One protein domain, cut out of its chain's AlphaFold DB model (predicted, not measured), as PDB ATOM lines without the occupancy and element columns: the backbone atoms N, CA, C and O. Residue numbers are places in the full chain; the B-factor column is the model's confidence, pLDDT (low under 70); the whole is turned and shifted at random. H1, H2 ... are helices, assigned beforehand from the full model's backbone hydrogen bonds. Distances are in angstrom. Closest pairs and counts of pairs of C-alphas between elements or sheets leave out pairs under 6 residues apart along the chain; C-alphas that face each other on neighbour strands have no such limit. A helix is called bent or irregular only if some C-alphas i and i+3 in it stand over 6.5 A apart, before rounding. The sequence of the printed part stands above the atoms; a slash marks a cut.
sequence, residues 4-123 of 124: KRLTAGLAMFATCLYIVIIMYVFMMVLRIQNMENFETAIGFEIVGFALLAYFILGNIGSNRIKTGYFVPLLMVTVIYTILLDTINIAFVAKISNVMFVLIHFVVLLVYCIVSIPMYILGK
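This is residues 4 to 123 of the 124 residues of an uncharacterized protein of [Clostridium] aminophilum (UniProt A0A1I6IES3). Four long helices stand side by side in an up-and-down array along the longest axis: H2, H3 and H4 make a bundle with their centres in a triangle, and H1 packs on H2 at one side, away from H4. Turns at the two ends join each helix to the next, and H1 meets H2 along the half of H2 toward its last residues. The printed part has 120 residues with four named helices, H1, H2, H3 and H4 along the chain, and no named strand; the class is all helix. It is compact, with a radius of gyration of the C-alphas of 15.4 A, and only just flat, spanning 43 by 29 by 16 A.

H1, residues 4 to 29, begins at C-alpha 4 (21.593, 42.319, -50.935) and is 36.4 A long. H2, residues 38 to 61, is 33.4 A long and begins at C-alpha 38 (37.037, 12.551, -33.417). H3, residues 67 to 91, is 35.9 A long. H4, residues 97 to 122, is 36.5 A long and ends at C-alpha 122 (15.125, 24.916, -58.567). H4 has a kink of 27 degrees near residue 112. H1, H3 and H4 are neither bent nor irregular, but only just: C-alphas 26 and 29 are 6.1 A apart, C-alphas 68 and 71 are 6.3 A apart, and C-alphas 114 and 117 are 6.3 A apart.

H1 touches H2 at a shallow tilt of 12 degrees, opposite ways; H2 does so with residues 49 to 60 alone, and the closest C-alphas, of Ala 8 and Ile 60, are 6.5 A apart. H2 is the hub, touching three helices. It touches H3 at a shallow tilt of 11 degrees, opposite ways, closest at the C-alphas of Gly 48 and Thr 81, 5.9 A apart. H3 and H4 touch at a shallow tilt of 5 degrees, opposite ways, closest at the C-alphas of Tyr 69 and Gly 122, 5.2 A apart. H1 and H2, H2 and H3, and H3 and H4 are helical hairpins. H2 and H4 only just touch, with 3 pairs of C-alphas within 8 A; H2 touches H4 with residues 40 to 44 alone, and H4 touches H2 with residues 97 to 104 alone; the closest C-alphas, of Thr 40 and Val 101, are 6.9 A apart, and the helices run the same way at a shallow tilt of 9 degrees. H1 and H3 are near each other, with 5 pairs of C-alphas within 10 A, while H1 and H4 are apart. In H1 and H2 every O i to N i+4 pair is within hydrogen-bond range; in H3 20 of 21 are, and in H4 20 of 22.

The two C-alphas farthest apart, of Lys 4 and Ser 96, are 46.1 A apart. The printed part has no cut. The links H2 to H3 and H3 to H4 are tight, the link H1 to H2 is short, and no link is long. The mean pLDDT of the printed part is 85.2; residues 61 to 63 are under 70.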
ATOM      1  N   LYS A   4      20.920  43.591 -50.626       76.31
ATOM      2  CA  LYS A   4      21.593  42.319 -50.935       76.31
ATOM      3  C   LYS A   4      22.853  42.085 -50.087       76.31
ATOM      4  O   LYS A   4      23.072  40.978 -49.612       76.31
ATOM      5  N   ARG A   5      23.671  43.125 -49.879       79.75
ATOM      6  CA  ARG A   5      24.885  43.061 -49.044       79.75
ATOM      7  C   ARG A   5      24.545  42.950 -47.555       79.75
ATOM      8  O   ARG A   5      25.231  42.230 -46.845       79.75
ATOM      9  N   LEU A   6      23.477  43.616 -47.105       82.38
ATOM     10  CA  LEU A   6      22.979  43.485 -45.730       82.38
ATOM     11  C   LEU A   6      22.498  42.064 -45.440       82.38
ATOM     12  O   LEU A   6      22.912  41.475 -44.449       82.38
ATOM     13  N   THR A   7      21.688  41.490 -46.332       82.56
ATOM     14  CA  THR A   7      21.215  40.108 -46.193       82.56
ATOM     15  C   THR A   7      22.370  39.112 -46.211       82.56
ATOM     16  O   THR A   7      22.391  38.214 -45.379       82.56
ATOM     17  N   ALA A   8      23.358  39.290 -47.097       80.94
ATOM     18  CA  ALA A   8      24.558  38.452 -47.111       80.94
ATOM     19  C   ALA A   8      25.336  38.532 -45.788       80.94
ATOM     20  O   ALA A   8      25.726  37.500 -45.254       80.94
ATOM     21  N   GLY A   9      25.527  39.743 -45.250       82.56
ATOM     22  CA  GLY A   9      26.232  39.953 -43.984       82.56
ATOM     23  C   GLY A   9      25.519  39.306 -42.796       82.56
ATOM     24  O   GLY A   9      26.146  38.579 -42.034       82.56
ATOM     25  N   LEU A  10      24.202  39.502 -42.678       84.56
ATOM     26  CA  LEU A  10      23.395  38.880 -41.621       84.56
ATOM     27  C   LEU A  10      23.369  37.352 -41.740       84.56
ATOM     28  O   LEU A  10      23.483  36.658 -40.735       84.56
ATOM     29  N   ALA A  11      23.255  36.828 -42.961       83.75
ATOM     30  CA  ALA A  11      23.255  35.393 -43.205       83.75
ATOM     31  C   ALA A  11      24.615  34.758 -42.882       83.75
ATOM     32  O   ALA A  11      24.667  33.721 -42.233       83.75
ATOM     33  N   MET A  12      25.718  35.401 -43.273       85.06
ATOM     34  CA  MET A  12      27.065  34.954 -42.923       85.06
ATOM     35  C   MET A  12      27.281  34.974 -41.408       85.06
ATOM     36  O   MET A  12      27.766  33.992 -40.857       85.06
ATOM     37  N   PHE A  13      26.867  36.048 -40.730       85.44
ATOM     38  CA  PHE A  13      26.951  36.145 -39.275       85.44
ATOM     39  C   PHE A  13      26.170  35.022 -38.580       85.44
ATOM     40  O   PHE A  13      26.716  34.358 -37.702       85.44
ATOM     41  N   ALA A  14      24.930  34.762 -39.009       84.62
ATOM     42  CA  ALA A  14      24.114  33.678 -38.468       84.62
ATOM     43  C   ALA A  14      24.757  32.298 -38.693       84.62
ATOM     44  O   ALA A  14      24.816  31.498 -37.763       84.62
ATOM     45  N   THR A  15      25.296  32.037 -39.889       84.56
ATOM     46  CA  THR A  15      26.008  30.787 -40.195       84.56
ATOM     47  C   THR A  15      27.263  30.630 -39.338       84.56
ATOM     48  O   THR A  15      27.488  29.562 -38.781       84.56
ATOM     49  N   CYS A  16      28.066  31.685 -39.174       87.44
ATOM     50  CA  CYS A  16      29.244  31.648 -38.304       87.44
ATOM     51  C   CYS A  16      28.860  31.382 -36.845       87.44
ATOM     52  O   CYS A  16      29.495  30.561 -36.192       87.44
ATOM     53  N   LEU A  17      27.814  32.040 -36.342       88.56
ATOM     54  CA  LEU A  17      27.329  31.837 -34.979       88.56
ATOM     55  C   LEU A  17      26.831  30.400 -34.771       88.56
ATOM     56  O   LEU A  17      27.148  29.793 -33.752       88.56
ATOM     57  N   TYR A  18      26.128  29.830 -35.753       85.06
ATOM     58  CA  TYR A  18      25.728  28.422 -35.740       85.06
ATOM     59  C   TYR A  18      26.940  27.480 -35.661       85.06
ATOM     60  O   TYR A  18      26.992  26.638 -34.767       85.06
ATOM     61  N   ILE A  19      27.950  27.678 -36.518       86.75
ATOM     62  CA  ILE A  19      29.190  26.880 -36.511       86.75
ATOM     63  C   ILE A  19      29.880  26.952 -35.142       86.75
ATOM     64  O   ILE A  19      30.287  25.929 -34.598       86.75
ATOM     65  N   VAL A  20      29.990  28.150 -34.558       88.81
ATOM     66  CA  VAL A  20      30.623  28.342 -33.243       88.81
ATOM     67  C   VAL A  20      29.878  27.582 -32.147       88.81
ATOM     68  O   VAL A  20      30.523  26.952 -31.312       88.81
ATOM     69  N   ILE A  21      28.540  27.604 -32.151       86.56
ATOM     70  CA  ILE A  21      27.731  26.876 -31.164       86.56
ATOM     71  C   ILE A  21      27.971  25.369 -31.274       86.56
ATOM     72  O   ILE A  21      28.278  24.740 -30.263       86.56
ATOM     73  N   ILE A  22      27.871  24.797 -32.477       85.38
ATOM     74  CA  ILE A  22      28.053  23.352 -32.677       85.38
ATOM     75  C   ILE A  22      29.469  22.930 -32.271       85.38
ATOM     76  O   ILE A  22      29.638  22.011 -31.468       85.38
ATOM     77  N   MET A  23      30.492  23.663 -32.719       87.44
ATOM     78  CA  MET A  23      31.881  23.374 -32.356       87.44
ATOM     79  C   MET A  23      32.123  23.486 -30.846       87.44
ATOM     80  O   MET A  23      32.839  22.663 -30.276       87.44
ATOM     81  N   TYR A  24      31.509  24.462 -30.171       86.00
ATOM     82  CA  TYR A  24      31.593  24.578 -28.716       86.00
ATOM     83  C   TYR A  24      30.953  23.375 -28.013       86.00
ATOM     84  O   TYR A  24      31.550  22.813 -27.095       86.00
ATOM     85  N   VAL A  25      29.770  22.941 -28.457       83.31
ATOM     86  CA  VAL A  25      29.097  21.753 -27.912       83.31
ATOM     87  C   VAL A  25      29.968  20.511 -28.105       83.31
ATOM     88  O   VAL A  25      30.193  19.765 -27.153       83.31
ATOM     89  N   PHE A  26      30.536  20.319 -29.293       80.56
ATOM     90  CA  PHE A  26      31.399  19.177 -29.590       80.56
ATOM     91  C   PHE A  26      32.653  19.168 -28.704       80.56
ATOM     92  O   PHE A  26      32.943  18.174 -28.031       80.56
ATOM     93  N   MET A  27      33.375  20.285 -28.637       83.56
ATOM     94  CA  MET A  27      34.663  20.347 -27.941       83.56
ATOM     95  C   MET A  27      34.523  20.422 -26.420       83.56
ATOM     96  O   MET A  27      35.223  19.712 -25.700       83.56
ATOM     97  N   MET A  28      33.629  21.273 -25.913       81.31
ATOM     98  CA  MET A  28      33.569  21.599 -24.484       81.31
ATOM     99  C   MET A  28      32.530  20.781 -23.723       81.31
ATOM    100  O   MET A  28      32.788  20.390 -22.583       81.31
ATOM    101  N   VAL A  29      31.373  20.505 -24.334       79.31
ATOM    102  CA  VAL A  29      30.280  19.774 -23.670       79.31
ATOM    103  C   VAL A  29      30.470  18.270 -23.832       79.31
ATOM    104  O   VAL A  29      30.512  17.542 -22.844       79.31
ATOM    105  N   LEU A  30      30.631  17.807 -25.072       77.06
ATOM    106  CA  LEU A  30      30.745  16.384 -25.396       77.06
ATOM    107  C   LEU A  30      32.178  15.859 -25.278       77.06
ATOM    108  O   LEU A  30      32.373  14.654 -25.125       77.06
ATOM    109  N   ARG A  31      33.178  16.752 -25.330       80.50
ATOM    110  CA  ARG A  31      34.611  16.421 -25.259       80.50
ATOM    111  C   ARG A  31      35.010  15.344 -26.266       80.50
ATOM    112  O   ARG A  31      35.804  14.456 -25.954       80.50
ATOM    113  N   ILE A  32      34.488  15.449 -27.492       76.50
ATOM    114  CA  ILE A  32      34.730  14.453 -28.546       76.50
ATOM    115  C   ILE A  32      36.218  14.297 -28.897       76.50
ATOM    116  O   ILE A  32      36.591  13.260 -29.424       76.50
ATOM    117  N   GLN A  33      37.069  15.270 -28.552       74.88
ATOM    118  CA  GLN A  33      38.530  15.240 -28.738       74.88
ATOM    119  C   GLN A  33      39.239  14.033 -28.104       74.88
ATOM    120  O   GLN A  33      40.341  13.690 -28.515       74.88
ATOM    121  N   ASN A  34      38.613  13.380 -27.122       78.88
ATOM    122  CA  ASN A  34      39.171  12.196 -26.468       78.88
ATOM    123  C   ASN A  34      38.647  10.876 -27.068       78.88
ATOM    124  O   ASN A  34      38.930   9.812 -26.523       78.88
ATOM    125  N   MET A  35      37.841  10.933 -28.131       82.69
ATOM    126  CA  MET A  35      37.167   9.771 -28.716       82.69
ATOM    127  C   MET A  35      37.883   9.296 -29.984       82.69
ATOM    128  O   MET A  35      38.371  10.112 -30.762       82.69
ATOM    129  N   GLU A  36      37.878   7.982 -30.241       81.50
ATOM    130  CA  GLU A  36      38.567   7.374 -31.397       81.50
ATOM    131  C   GLU A  36      38.140   7.961 -32.751       81.50
ATOM    132  O   GLU A  36      38.952   8.070 -33.663       81.50
ATOM    133  N   ASN A  37      36.875   8.366 -32.890       85.50
ATOM    134  CA  ASN A  37      36.320   8.835 -34.161       85.50
ATOM    135  C   ASN A  37      36.277  10.365 -34.298       85.50
ATOM    136  O   ASN A  37      35.564  10.887 -35.155       85.50
ATOM    137  N   PHE A  38      37.025  11.088 -33.462       83.94
ATOM    138  CA  PHE A  38      37.037  12.551 -33.417       83.94
ATOM    139  C   PHE A  38      37.292  13.213 -34.774       83.94
ATOM    140  O   PHE A  38      36.507  14.055 -35.216       83.94
ATOM    141  N   GLU A  39      38.377  12.823 -35.445       85.12
ATOM    142  CA  GLU A  39      38.789  13.432 -36.714       85.12
ATOM    143  C   GLU A  39      37.723  13.235 -37.792       85.12
ATOM    144  O   GLU A  39      37.386  14.158 -38.536       85.12
ATOM    145  N   THR A  40      37.137  12.038 -37.832       87.75
ATOM    146  CA  THR A  40      36.063  11.701 -38.762       87.75
ATOM    147  C   THR A  40      34.800  12.513 -38.483       87.75
ATOM    148  O   THR A  40      34.213  13.051 -39.421       87.75
ATOM    149  N   ALA A  41      34.398  12.637 -37.213       85.94
ATOM    150  CA  ALA A  41      33.216  13.398 -36.813       85.94
ATOM    151  C   ALA A  41      33.328  14.866 -37.251       85.94
ATOM    152  O   ALA A  41      32.421  15.395 -37.889       85.94
ATOM    153  N   ILE A  42      34.483  15.497 -37.004       87.81
ATOM    154  CA  ILE A  42      34.748  16.872 -37.445       87.81
ATOM    155  C   ILE A  42      34.776  16.984 -38.965       87.81
ATOM    156  O   ILE A  42      34.234  17.942 -39.511       87.81
ATOM    157  N   GLY A  43      35.392  16.027 -39.662       88.62
ATOM    158  CA  GLY A  43      35.455  16.042 -41.121       88.62
ATOM    159  C   GLY A  43      34.066  16.104 -41.756       88.62
ATOM    160  O   GLY A  43      33.814  16.951 -42.614       88.62
ATOM    161  N   PHE A  44      33.141  15.261 -41.295       88.94
ATOM    162  CA  PHE A  44      31.766  15.270 -41.791       88.94
ATOM    163  C   PHE A  44      30.966  16.499 -41.338       88.94
ATOM    164  O   PHE A  44      30.165  17.015 -42.118       88.94
ATOM    165  N   GLU A  45      31.234  17.029 -40.144       87.69
ATOM    166  CA  GLU A  45      30.622  18.273 -39.664       87.69
ATOM    167  C   GLU A  45      31.012  19.472 -40.545       87.69
ATOM    168  O   GLU A  45      30.168  20.255 -40.984       87.69
ATOM    169  N   ILE A  46      32.294  19.567 -40.913       89.69
ATOM    170  CA  ILE A  46      32.803  20.595 -41.831       89.69
ATOM    171  C   ILE A  46      32.117  20.494 -43.197       89.69
ATOM    172  O   ILE A  46      31.771  21.523 -43.780       89.69
ATOM    173  N   VAL A  47      31.889  19.280 -43.707       89.31
ATOM    174  CA  VAL A  47      31.139  19.076 -44.958       89.31
ATOM    175  C   VAL A  47      29.711  19.611 -44.823       89.31
ATOM    176  O   VAL A  47      29.253  20.342 -45.707       89.31
ATOM    177  N   GLY A  48      29.028  19.329 -43.710       85.62
ATOM    178  CA  GLY A  48      27.699  19.873 -43.414       85.62
ATOM    179  C   GLY A  48      27.671  21.403 -43.387       85.62
ATOM    180  O   GLY A  48      26.837  22.025 -44.051       85.62
ATOM    181  N   PHE A  49      28.634  22.029 -42.709       86.31
ATOM    182  CA  PHE A  49      28.761  23.489 -42.677       86.31
ATOM    183  C   PHE A  49      29.064  24.091 -44.045       86.31
ATOM    184  O   PHE A  49      28.480  25.117 -44.406       86.31
ATOM    185  N   ALA A  50      29.944  23.462 -44.825       88.06
ATOM    186  CA  ALA A  50      30.280  23.917 -46.167       88.06
ATOM    187  C   ALA A  50      29.053  23.889 -47.090       88.06
ATOM    188  O   ALA A  50      28.818  24.852 -47.823       88.06
ATOM    189  N   LEU A  51      28.234  22.835 -47.014       86.81
ATOM    190  CA  LEU A  51      26.980  22.725 -47.760       86.81
ATOM    191  C   LEU A  51      25.977  23.804 -47.339       86.81
ATOM    192  O   LEU A  51      25.428  24.506 -48.192       86.81
ATOM    193  N   LEU A  52      25.778  24.000 -46.032       85.25
ATOM    194  CA  LEU A  52      24.877  25.030 -45.509       85.25
ATOM    195  C   LEU A  52      25.306  26.435 -45.965       85.25
ATOM    196  O   LEU A  52      24.494  27.209 -46.481       85.25
ATOM    197  N   ALA A  53      26.599  26.745 -45.845       84.75
ATOM    198  CA  ALA A  53      27.171  28.000 -46.311       84.75
ATOM    199  C   ALA A  53      27.011  28.167 -47.829       84.75
ATOM    200  O   ALA A  53      26.641  29.250 -48.287       84.75
ATOM    201  N   TYR A  54      27.224  27.100 -48.609       85.00
ATOM    202  CA  TYR A  54      27.050  27.110 -50.060       85.00
ATOM    203  C   TYR A  54      25.614  27.452 -50.462       85.00
ATOM    204  O   TYR A  54      25.418  28.325 -51.307       85.00
ATOM    205  N   PHE A  55      24.598  26.836 -49.852       81.38
ATOM    206  CA  PHE A  55      23.208  27.123 -50.217       81.38
ATOM    207  C   PHE A  55      22.776  28.531 -49.800       81.38
ATOM    208  O   PHE A  55      22.158  29.243 -50.596       81.38
ATOM    209  N   ILE A  56      23.143  28.971 -48.595       81.50
ATOM    210  CA  ILE A  56      22.789  30.303 -48.088       81.50
ATOM    211  C   ILE A  56      23.488  31.400 -48.903       81.50
ATOM    212  O   ILE A  56      22.831  32.298 -49.439       81.50
ATOM    213  N   LEU A  57      24.815  31.333 -49.036       79.75
ATOM    214  CA  LEU A  57      25.599  32.362 -49.723       79.75
ATOM    215  C   LEU A  57      25.459  32.264 -51.243       79.75
ATOM    216  O   LEU A  57      25.388  33.292 -51.916       79.75
ATOM    217  N   GLY A  58      25.368  31.053 -51.794       74.12
ATOM    218  CA  GLY A  58      25.215  30.803 -53.227       74.12
ATOM    219  C   GLY A  58      23.902  31.345 -53.784       74.12
ATOM    220  O   GLY A  58      23.915  31.968 -54.850       74.12
ATOM    221  N   ASN A  59      22.798  31.208 -53.037       77.06
ATOM    222  CA  ASN A  59      21.499  31.760 -53.428       77.06
ATOM    223  C   ASN A  59      21.481  33.298 -53.407       77.06
ATOM    224  O   ASN A  59      20.863  33.941 -54.259       77.06
ATOM    225  N   ILE A  60      22.198  33.912 -52.459       76.31
ATOM    226  CA  ILE A  60      22.332  35.370 -52.398       76.31
ATOM    227  C   ILE A  60      23.275  35.864 -53.503       76.31
ATOM    228  O   ILE A  60      22.977  36.853 -54.169       76.31
ATOM    229  N   GLY A  61      24.413  35.202 -53.715       65.00
ATOM    230  CA  GLY A  61      25.507  35.666 -54.566       65.00
ATOM    231  C   GLY A  61      25.275  35.479 -56.064       65.00
ATOM    232  O   GLY A  61      25.310  36.472 -56.797       65.00
ATOM    233  N   SER A  62      25.037  34.237 -56.501       59.59
ATOM    234  CA  SER A  62      25.298  33.809 -57.887       59.59
ATOM    235  C   SER A  62      24.182  32.958 -58.512       59.59
ATOM    236  O   SER A  62      23.776  33.219 -59.640       59.59
ATOM    237  N   ASN A  63      23.611  31.998 -57.778       62.56
ATOM    238  CA  ASN A  63      22.631  31.046 -58.312       62.56
ATOM    239  C   ASN A  63      21.265  31.285 -57.670       62.56
ATOM    240  O   ASN A  63      20.970  30.723 -56.622       62.56
ATOM    241  N   ARG A  64      20.425  32.127 -58.283       71.00
ATOM    242  CA  ARG A  64      19.062  32.346 -57.777       71.00
ATOM    243  C   ARG A  64      18.248  31.068 -57.944       71.00
ATOM    244  O   ARG A  64      17.920  30.685 -59.062       71.00
ATOM    245  N   ILE A  65      17.889  30.448 -56.830       79.94
ATOM    246  CA  ILE A  65      16.960  29.322 -56.793       79.94
ATOM    247  C   ILE A  65      15.548  29.890 -56.630       79.94
ATOM    248  O   ILE A  65      15.330  30.868 -55.909       79.94
ATOM    249  N   LYS A  66      14.558  29.299 -57.303       79.81
ATOM    250  CA  LYS A  66      13.144  29.623 -57.061       79.81
ATOM    251  C   LYS A  66      12.825  29.390 -55.579       79.81
ATOM    252  O   LYS A  66      13.151  28.340 -55.029       79.81
ATOM    253  N   THR A  67      12.148  30.339 -54.933       75.31
ATOM    254  CA  THR A  67      11.829  30.285 -53.492       75.31
ATOM    255  C   THR A  67      11.116  28.997 -53.079       75.31
ATOM    256  O   THR A  67      11.422  28.463 -52.016       75.31
ATOM    257  N   GLY A  68      10.251  28.452 -53.945       80.06
ATOM    258  CA  GLY A  68       9.559  27.176 -53.718       80.06
ATOM    259  C   GLY A  68      10.469  25.944 -53.618       80.06
ATOM    260  O   GLY A  68      10.058  24.955 -53.030       80.06
ATOM    261  N   TYR A  69      11.702  26.008 -54.131       83.81
ATOM    262  CA  TYR A  69      12.710  24.945 -54.002       83.81
ATOM    263  C   TYR A  69      13.796  25.292 -52.977       83.81
ATOM    264  O   TYR A  69      14.346  24.404 -52.335       83.81
ATOM    265  N   PHE A  70      14.077  26.582 -52.776       84.12
ATOM    266  CA  PHE A  70      15.098  27.035 -51.833       84.12
ATOM    267  C   PHE A  70      14.757  26.714 -50.373       84.12
ATOM    268  O   PHE A  70      15.617  26.233 -49.640       84.12
ATOM    269  N   VAL A  71      13.512  26.962 -49.949       83.69
ATOM    270  CA  VAL A  71      13.100  26.705 -48.558       83.69
ATOM    271  C   VAL A  71      13.156  25.205 -48.227       83.69
ATOM    272  O   VAL A  71      13.813  24.865 -47.244       83.69
ATOM    273  N   PRO A  72      12.585  24.288 -49.039       88.56
ATOM    274  CA  PRO A  72      12.747  22.850 -48.815       88.56
ATOM    275  C   PRO A  72      14.208  22.394 -48.789       88.56
ATOM    276  O   PRO A  72      14.585  21.615 -47.919       88.56
ATOM    277  N   LEU A  73      15.049  22.912 -49.688       88.19
ATOM    278  CA  LEU A  73      16.468  22.564 -49.750       88.19
ATOM    279  C   LEU A  73      17.226  22.976 -48.477       88.19
ATOM    280  O   LEU A  73      18.030  22.198 -47.957       88.19
ATOM    281  N   LEU A  74      16.942  24.168 -47.938       86.62
ATOM    282  CA  LEU A  74      17.474  24.590 -46.640       86.62
ATOM    283  C   LEU A  74      16.991  23.678 -45.514       86.62
ATOM    284  O   LEU A  74      17.810  23.227 -44.721       86.62
ATOM    285  N   MET A  75      15.695  23.362 -45.465       87.44
ATOM    286  CA  MET A  75      15.139  22.493 -44.424       87.44
ATOM    287  C   MET A  75      15.763  21.097 -44.450       87.44
ATOM    288  O   MET A  75      16.137  20.582 -43.403       87.44
ATOM    289  N   VAL A  76      15.951  20.505 -45.632       90.81
ATOM    290  CA  VAL A  76      16.637  19.211 -45.777       90.81
ATOM    291  C   VAL A  76      18.089  19.296 -45.311       90.81
ATOM    292  O   VAL A  76      18.576  18.367 -44.679       90.81
ATOM    293  N   THR A  77      18.771  20.413 -45.572       89.50
ATOM    294  CA  THR A  77      20.152  20.629 -45.110       89.50
ATOM    295  C   THR A  77      20.228  20.754 -43.590       89.50
ATOM    296  O   THR A  77      21.096  20.142 -42.986       89.50
ATOM    297  N   VAL A  78      19.287  21.462 -42.963       87.31
ATOM    298  CA  VAL A  78      19.188  21.552 -41.496       87.31
ATOM    299  C   VAL A  78      18.859  20.192 -40.873       87.31
ATOM    300  O   VAL A  78      19.441  19.814 -39.864       87.31
ATOM    301  N   ILE A  79      17.947  19.422 -41.471       90.56
ATOM    302  CA  ILE A  79      17.637  18.064 -40.999       90.56
ATOM    303  C   ILE A  79      18.871  17.165 -41.117       90.56
ATOM    304  O   ILE A  79      19.162  16.401 -40.202       90.56
ATOM    305  N   TYR A  80      19.609  17.271 -42.223       90.31
ATOM    306  CA  TYR A  80      20.851  16.535 -42.423       90.31
ATOM    307  C   TYR A  80      21.895  16.859 -41.348       90.31
ATOM    308  O   TYR A  80      22.454  15.923 -40.783       90.31
ATOM    309  N   THR A  81      22.116  18.134 -41.011       87.31
ATOM    310  CA  THR A  81      23.075  18.492 -39.953       87.31
ATOM    311  C   THR A  81      22.628  17.986 -38.581       87.31
ATOM    312  O   THR A  81      23.430  17.393 -37.875       87.31
ATOM    313  N   ILE A  82      21.335  18.072 -38.244       88.62
ATOM    314  CA  ILE A  82      20.797  17.503 -36.991       88.62
ATOM    315  C   ILE A  82      21.015  15.982 -36.911       88.62
ATOM    316  O   ILE A  82      21.334  15.443 -35.846       88.62
ATOM    317  N   LEU A  83      20.824  15.263 -38.021       91.50
ATOM    318  CA  LEU A  83      21.092  13.824 -38.076       91.50
ATOM    319  C   LEU A  83      22.579  13.531 -37.872       91.50
ATOM    320  O   LEU A  83      22.916  12.590 -37.155       91.50
ATOM    321  N   LEU A  84      23.450  14.345 -38.469       90.38
ATOM    322  CA  LEU A  84      24.897  14.230 -38.335       90.38
ATOM    323  C   LEU A  84      25.339  14.450 -36.881       90.38
ATOM    324  O   LEU A  84      26.005  13.584 -36.316       90.38
ATOM    325  N   ASP A  85      24.838  15.505 -36.233       86.19
ATOM    326  CA  ASP A  85      25.033  15.781 -34.805       86.19
ATOM    327  C   ASP A  85      24.588  14.599 -33.932       86.19
ATOM    328  O   ASP A  85      25.306  14.150 -33.036       86.19
ATOM    329  N   THR A  86      23.400  14.055 -34.209       88.94
ATOM    330  CA  THR A  86      22.830  12.939 -33.440       88.94
ATOM    331  C   THR A  86      23.689  11.681 -33.565       88.94
ATOM    332  O   THR A  86      23.952  11.007 -32.566       88.94
ATOM    333  N   ILE A  87      24.150  11.362 -34.777       89.94
ATOM    334  CA  ILE A  87      25.013  10.205 -35.041       89.94
ATOM    335  C   ILE A  87      26.376  10.398 -34.380       89.94
ATOM    336  O   ILE A  87      26.862   9.474 -33.724       89.94
ATOM    337  N   ASN A  88      26.956  11.594 -34.495       87.00
ATOM    338  CA  ASN A  88      28.197  11.962 -33.828       87.00
ATOM    339  C   ASN A  88      28.073  11.741 -32.314       87.00
ATOM    340  O   ASN A  88      28.849  10.986 -31.737       87.00
ATOM    341  N   ILE A  89      27.040  12.279 -31.667       84.38
ATOM    342  CA  ILE A  89      26.823  12.105 -30.223       84.38
ATOM    343  C   ILE A  89      26.622  10.630 -29.843       84.38
ATOM    344  O   ILE A  89      27.175  10.156 -28.849       84.38
ATOM    345  N   ALA A  90      25.817   9.894 -30.609       86.75
ATOM    346  CA  ALA A  90      25.425   8.536 -30.251       86.75
ATOM    347  C   ALA A  90      26.545   7.506 -30.458       86.75
ATOM    348  O   ALA A  90      26.662   6.567 -29.661       86.75
ATOM    349  N   PHE A  91      27.339   7.663 -31.520       86.25
ATOM    350  CA  PHE A  91      28.205   6.603 -32.039       86.25
ATOM    351  C   PHE A  91      29.703   6.916 -32.011       86.25
ATOM    352  O   PHE A  91      30.481   5.972 -32.128       86.25
ATOM    353  N   VAL A  92      30.134   8.166 -31.783       82.94
ATOM    354  CA  VAL A  92      31.566   8.548 -31.837       82.94
ATOM    355  C   VAL A  92      32.471   7.679 -30.955       82.94
ATOM    356  O   VAL A  92      33.613   7.428 -31.324       82.94
ATOM    357  N   ALA A  93      31.958   7.163 -29.834       82.62
ATOM    358  CA  ALA A  93      32.708   6.336 -28.884       82.62
ATOM    359  C   ALA A  93      32.329   4.843 -28.890       82.62
ATOM    360  O   ALA A  93      32.925   4.062 -28.154       82.62
ATOM    361  N   LYS A  94      31.281   4.444 -29.626       84.38
ATOM    362  CA  LYS A  94      30.647   3.119 -29.459       84.38
ATOM    363  C   LYS A  94      30.931   2.134 -30.584       84.38
ATOM    364  O   LYS A  94      30.694   0.943 -30.402       84.38
ATOM    365  N   ILE A  95      31.361   2.613 -31.748       88.94
ATOM    366  CA  ILE A  95      31.539   1.776 -32.938       88.94
ATOM    367  C   ILE A  95      32.916   1.986 -33.559       88.94
ATOM    368  O   ILE A  95      33.535   3.037 -33.387       88.94
ATOM    369  N   SER A  96      33.372   0.985 -34.313       90.81
ATOM    370  CA  SER A  96      34.637   1.063 -35.042       90.81
ATOM    371  C   SER A  96      34.615   2.188 -36.078       90.81
ATOM    372  O   SER A  96      33.580   2.470 -36.691       90.81
ATOM    373  N   ASN A  97      35.781   2.789 -36.318       88.06
ATOM    374  CA  ASN A  97      35.929   3.908 -37.246       88.06
ATOM    375  C   ASN A  97      35.364   3.616 -38.642       88.06
ATOM    376  O   ASN A  97      34.619   4.420 -39.191       88.06
ATOM    377  N   VAL A  98      35.617   2.418 -39.174       90.12
ATOM    378  CA  VAL A  98      35.122   2.010 -40.498       90.12
ATOM    379  C   VAL A  98      33.591   2.044 -40.568       90.12
ATOM    380  O   VAL A  98      33.028   2.570 -41.526       90.12
ATOM    381  N   MET A  99      32.904   1.529 -39.543       90.06
ATOM    382  CA  MET A  99      31.438   1.548 -39.493       90.06
ATOM    383  C   MET A  99      30.900   2.966 -39.299       90.06
ATOM    384  O   MET A  99      29.895   3.331 -39.906       90.06
ATOM    385  N   PHE A 100      31.586   3.779 -38.495       89.56
ATOM    386  CA  PHE A 100      31.241   5.180 -38.280       89.56
ATOM    387  C   PHE A 100      31.312   5.994 -39.575       89.56
ATOM    388  O   PHE A 100      30.361   6.701 -39.915       89.56
ATOM    389  N   VAL A 101      32.396   5.835 -40.338       91.50
ATOM    390  CA  VAL A 101      32.580   6.441 -41.663       91.50
ATOM    391  C   VAL A 101      31.488   5.977 -42.630       91.50
ATOM    392  O   VAL A 101      30.889   6.798 -43.325       91.50
ATOM    393  N   LEU A 102      31.193   4.674 -42.664       93.19
ATOM    394  CA  LEU A 102      30.192   4.113 -43.573       93.19
ATOM    395  C   LEU A 102      28.797   4.700 -43.316       93.19
ATOM    396  O   LEU A 102      28.113   5.083 -44.264       93.19
ATOM    397  N   ILE A 103      28.393   4.819 -42.048       93.25
ATOM    398  CA  ILE A 103      27.112   5.430 -41.668       93.25
ATOM    399  C   ILE A 103      27.050   6.880 -42.156       93.25
ATOM    400  O   ILE A 103      26.067   7.268 -42.787       93.25
ATOM    401  N   HIS A 104      28.109   7.663 -41.941       93.19
ATOM    402  CA  HIS A 104      28.167   9.044 -42.420       93.19
ATOM    403  C   HIS A 104      28.060   9.143 -43.942       93.19
ATOM    404  O   HIS A 104      27.321   9.989 -44.449       93.19
ATOM    405  N   PHE A 105      28.728   8.256 -44.683       92.81
ATOM    406  CA  PHE A 105      28.603   8.218 -46.137       92.81
ATOM    407  C   PHE A 105      27.196   7.858 -46.602       92.81
ATOM    408  O   PHE A 105      26.711   8.467 -47.552       92.81
ATOM    409  N   VAL A 106      26.514   6.923 -45.937       95.00
ATOM    410  CA  VAL A 106      25.122   6.586 -46.268       95.00
ATOM    411  C   VAL A 106      24.207   7.789 -46.037       95.00
ATOM    412  O   VAL A 106      23.396   8.115 -46.901       95.00
ATOM    413  N   VAL A 107      24.357   8.493 -44.914       93.88
ATOM    414  CA  VAL A 107      23.543   9.680 -44.606       93.88
ATOM    415  C   VAL A 107      23.821  10.809 -45.600       93.88
ATOM    416  O   VAL A 107      22.881  11.417 -46.116       93.88
ATOM    417  N   LEU A 108      25.092  11.047 -45.940       92.25
ATOM    418  CA  LEU A 108      25.483  12.007 -46.973       92.25
ATOM    419  C   LEU A 108      24.923  11.618 -48.349       92.25
ATOM    420  O   LEU A 108      24.443  12.479 -49.080       92.25
ATOM    421  N   LEU A 109      24.933  10.331 -48.700       92.81
ATOM    422  CA  LEU A 109      24.376   9.841 -49.959       92.81
ATOM    423  C   LEU A 109      22.868  10.102 -50.040       92.81
ATOM    424  O   LEU A 109      22.399  10.643 -51.040       92.81
ATOM    425  N   VAL A 110      22.118   9.770 -48.985       94.31
ATOM    426  CA  VAL A 110      20.673  10.045 -48.903       94.31
ATOM    427  C   VAL A 110      20.411  11.544 -49.033       94.31
ATOM    428  O   VAL A 110      19.553  11.958 -49.814       94.31
ATOM    429  N   TYR A 111      21.195  12.368 -48.337       93.12
ATOM    430  CA  TYR A 111      21.114  13.817 -48.461       93.12
ATOM    431  C   TYR A 111      21.371  14.294 -49.897       93.12
ATOM    432  O   TYR A 111      20.613  15.114 -50.414       93.12
ATOM    433  N   CYS A 112      22.395  13.777 -50.574       91.00
ATOM    434  CA  CYS A 112      22.726  14.130 -51.954       91.00
ATOM    435  C   CYS A 112      21.619  13.733 -52.939       91.00
ATOM    436  O   CYS A 112      21.257  14.532 -53.801       91.00
ATOM    437  N   ILE A 113      21.037  12.539 -52.787       93.31
ATOM    438  CA  ILE A 113      19.929  12.056 -53.631       93.31
ATOM    439  C   ILE A 113      18.722  12.995 -53.552       93.31
ATOM    440  O   ILE A 113      18.025  13.193 -54.543       93.31
ATOM    441  N   VAL A 114      18.483  13.596 -52.389       91.69
ATOM    442  CA  VAL A 114      17.353  14.501 -52.163       91.69
ATOM    443  C   VAL A 114      17.697  15.939 -52.583       91.69
ATOM    444  O   VAL A 114      16.929  16.590 -53.293       91.69
ATOM    445  N   SER A 115      18.861  16.444 -52.177       89.50
ATOM    446  CA  SER A 115      19.257  17.846 -52.355       89.50
ATOM    447  C   SER A 115      19.680  18.192 -53.786       89.50
ATOM    448  O   SER A 115      19.306  19.258 -54.281       89.50
ATOM    449  N   ILE A 116      20.400  17.306 -54.487       88.81
ATOM    450  CA  ILE A 116      20.914  17.575 -55.839       88.81
ATOM    451  C   ILE A 116      19.771  17.784 -56.848       88.81
ATOM    452  O   ILE A 116      19.781  18.818 -57.524       88.81
ATOM    453  N   PRO A 117      18.751  16.906 -56.951       87.56
ATOM    454  CA  PRO A 117      17.644  17.126 -57.880       87.56
ATOM    455  C   PRO A 117      16.865  18.401 -57.561       87.56
ATOM    456  O   PRO A 117      16.541  19.163 -58.470       87.56
ATOM    457  N   MET A 118      16.619  18.683 -56.276       88.12
ATOM    458  CA  MET A 118      15.953  19.920 -55.861       88.12
ATOM    459  C   MET A 118      16.746  21.165 -56.251       88.12
ATOM    460  O   MET A 118      16.164  22.141 -56.728       88.12
ATOM    461  N   TYR A 119      18.069  21.129 -56.093       85.44
ATOM    462  CA  TYR A 119      18.943  22.217 -56.507       85.44
ATOM    463  C   TYR A 119      18.922  22.423 -58.029       85.44
ATOM    464  O   TYR A 119      18.768  23.554 -58.491       85.44
ATOM    465  N   ILE A 120      19.021  21.342 -58.811       86.38
ATOM    466  CA  ILE A 120      19.014  21.394 -60.282       86.38
ATOM    467  C   ILE A 120      17.670  21.920 -60.805       86.38
ATOM    468  O   ILE A 120      17.654  22.857 -61.602       86.38
ATOM    469  N   LEU A 121      16.544  21.372 -60.333       86.81
ATOM    470  CA  LEU A 121      15.192  21.770 -60.755       86.81
ATOM    471  C   LEU A 121      14.814  23.183 -60.286       86.81
ATOM    472  O   LEU A 121      14.030  23.884 -60.931       86.81
ATOM    473  N   GLY A 122      15.363  23.604 -59.146       82.38
ATOM    474  CA  GLY A 122      15.125  24.916 -58.567       82.38
ATOM    475  C   GLY A 122      15.925  26.042 -59.220       82.38
ATOM    476  O   GLY A 122      15.573  27.211 -59.015       82.38
ATOM    477  N   LYS A 123      16.974  25.723 -59.990       81.94
ATOM    478  CA  LYS A 123      17.822  26.715 -60.659       81.94
ATOM    479  C   LYS A 123      17.002  27.507 -61.683       81.94
ATOM    480  O   LYS A 123      16.162  26.954 -62.395       81.94
TER     481      LYS A 123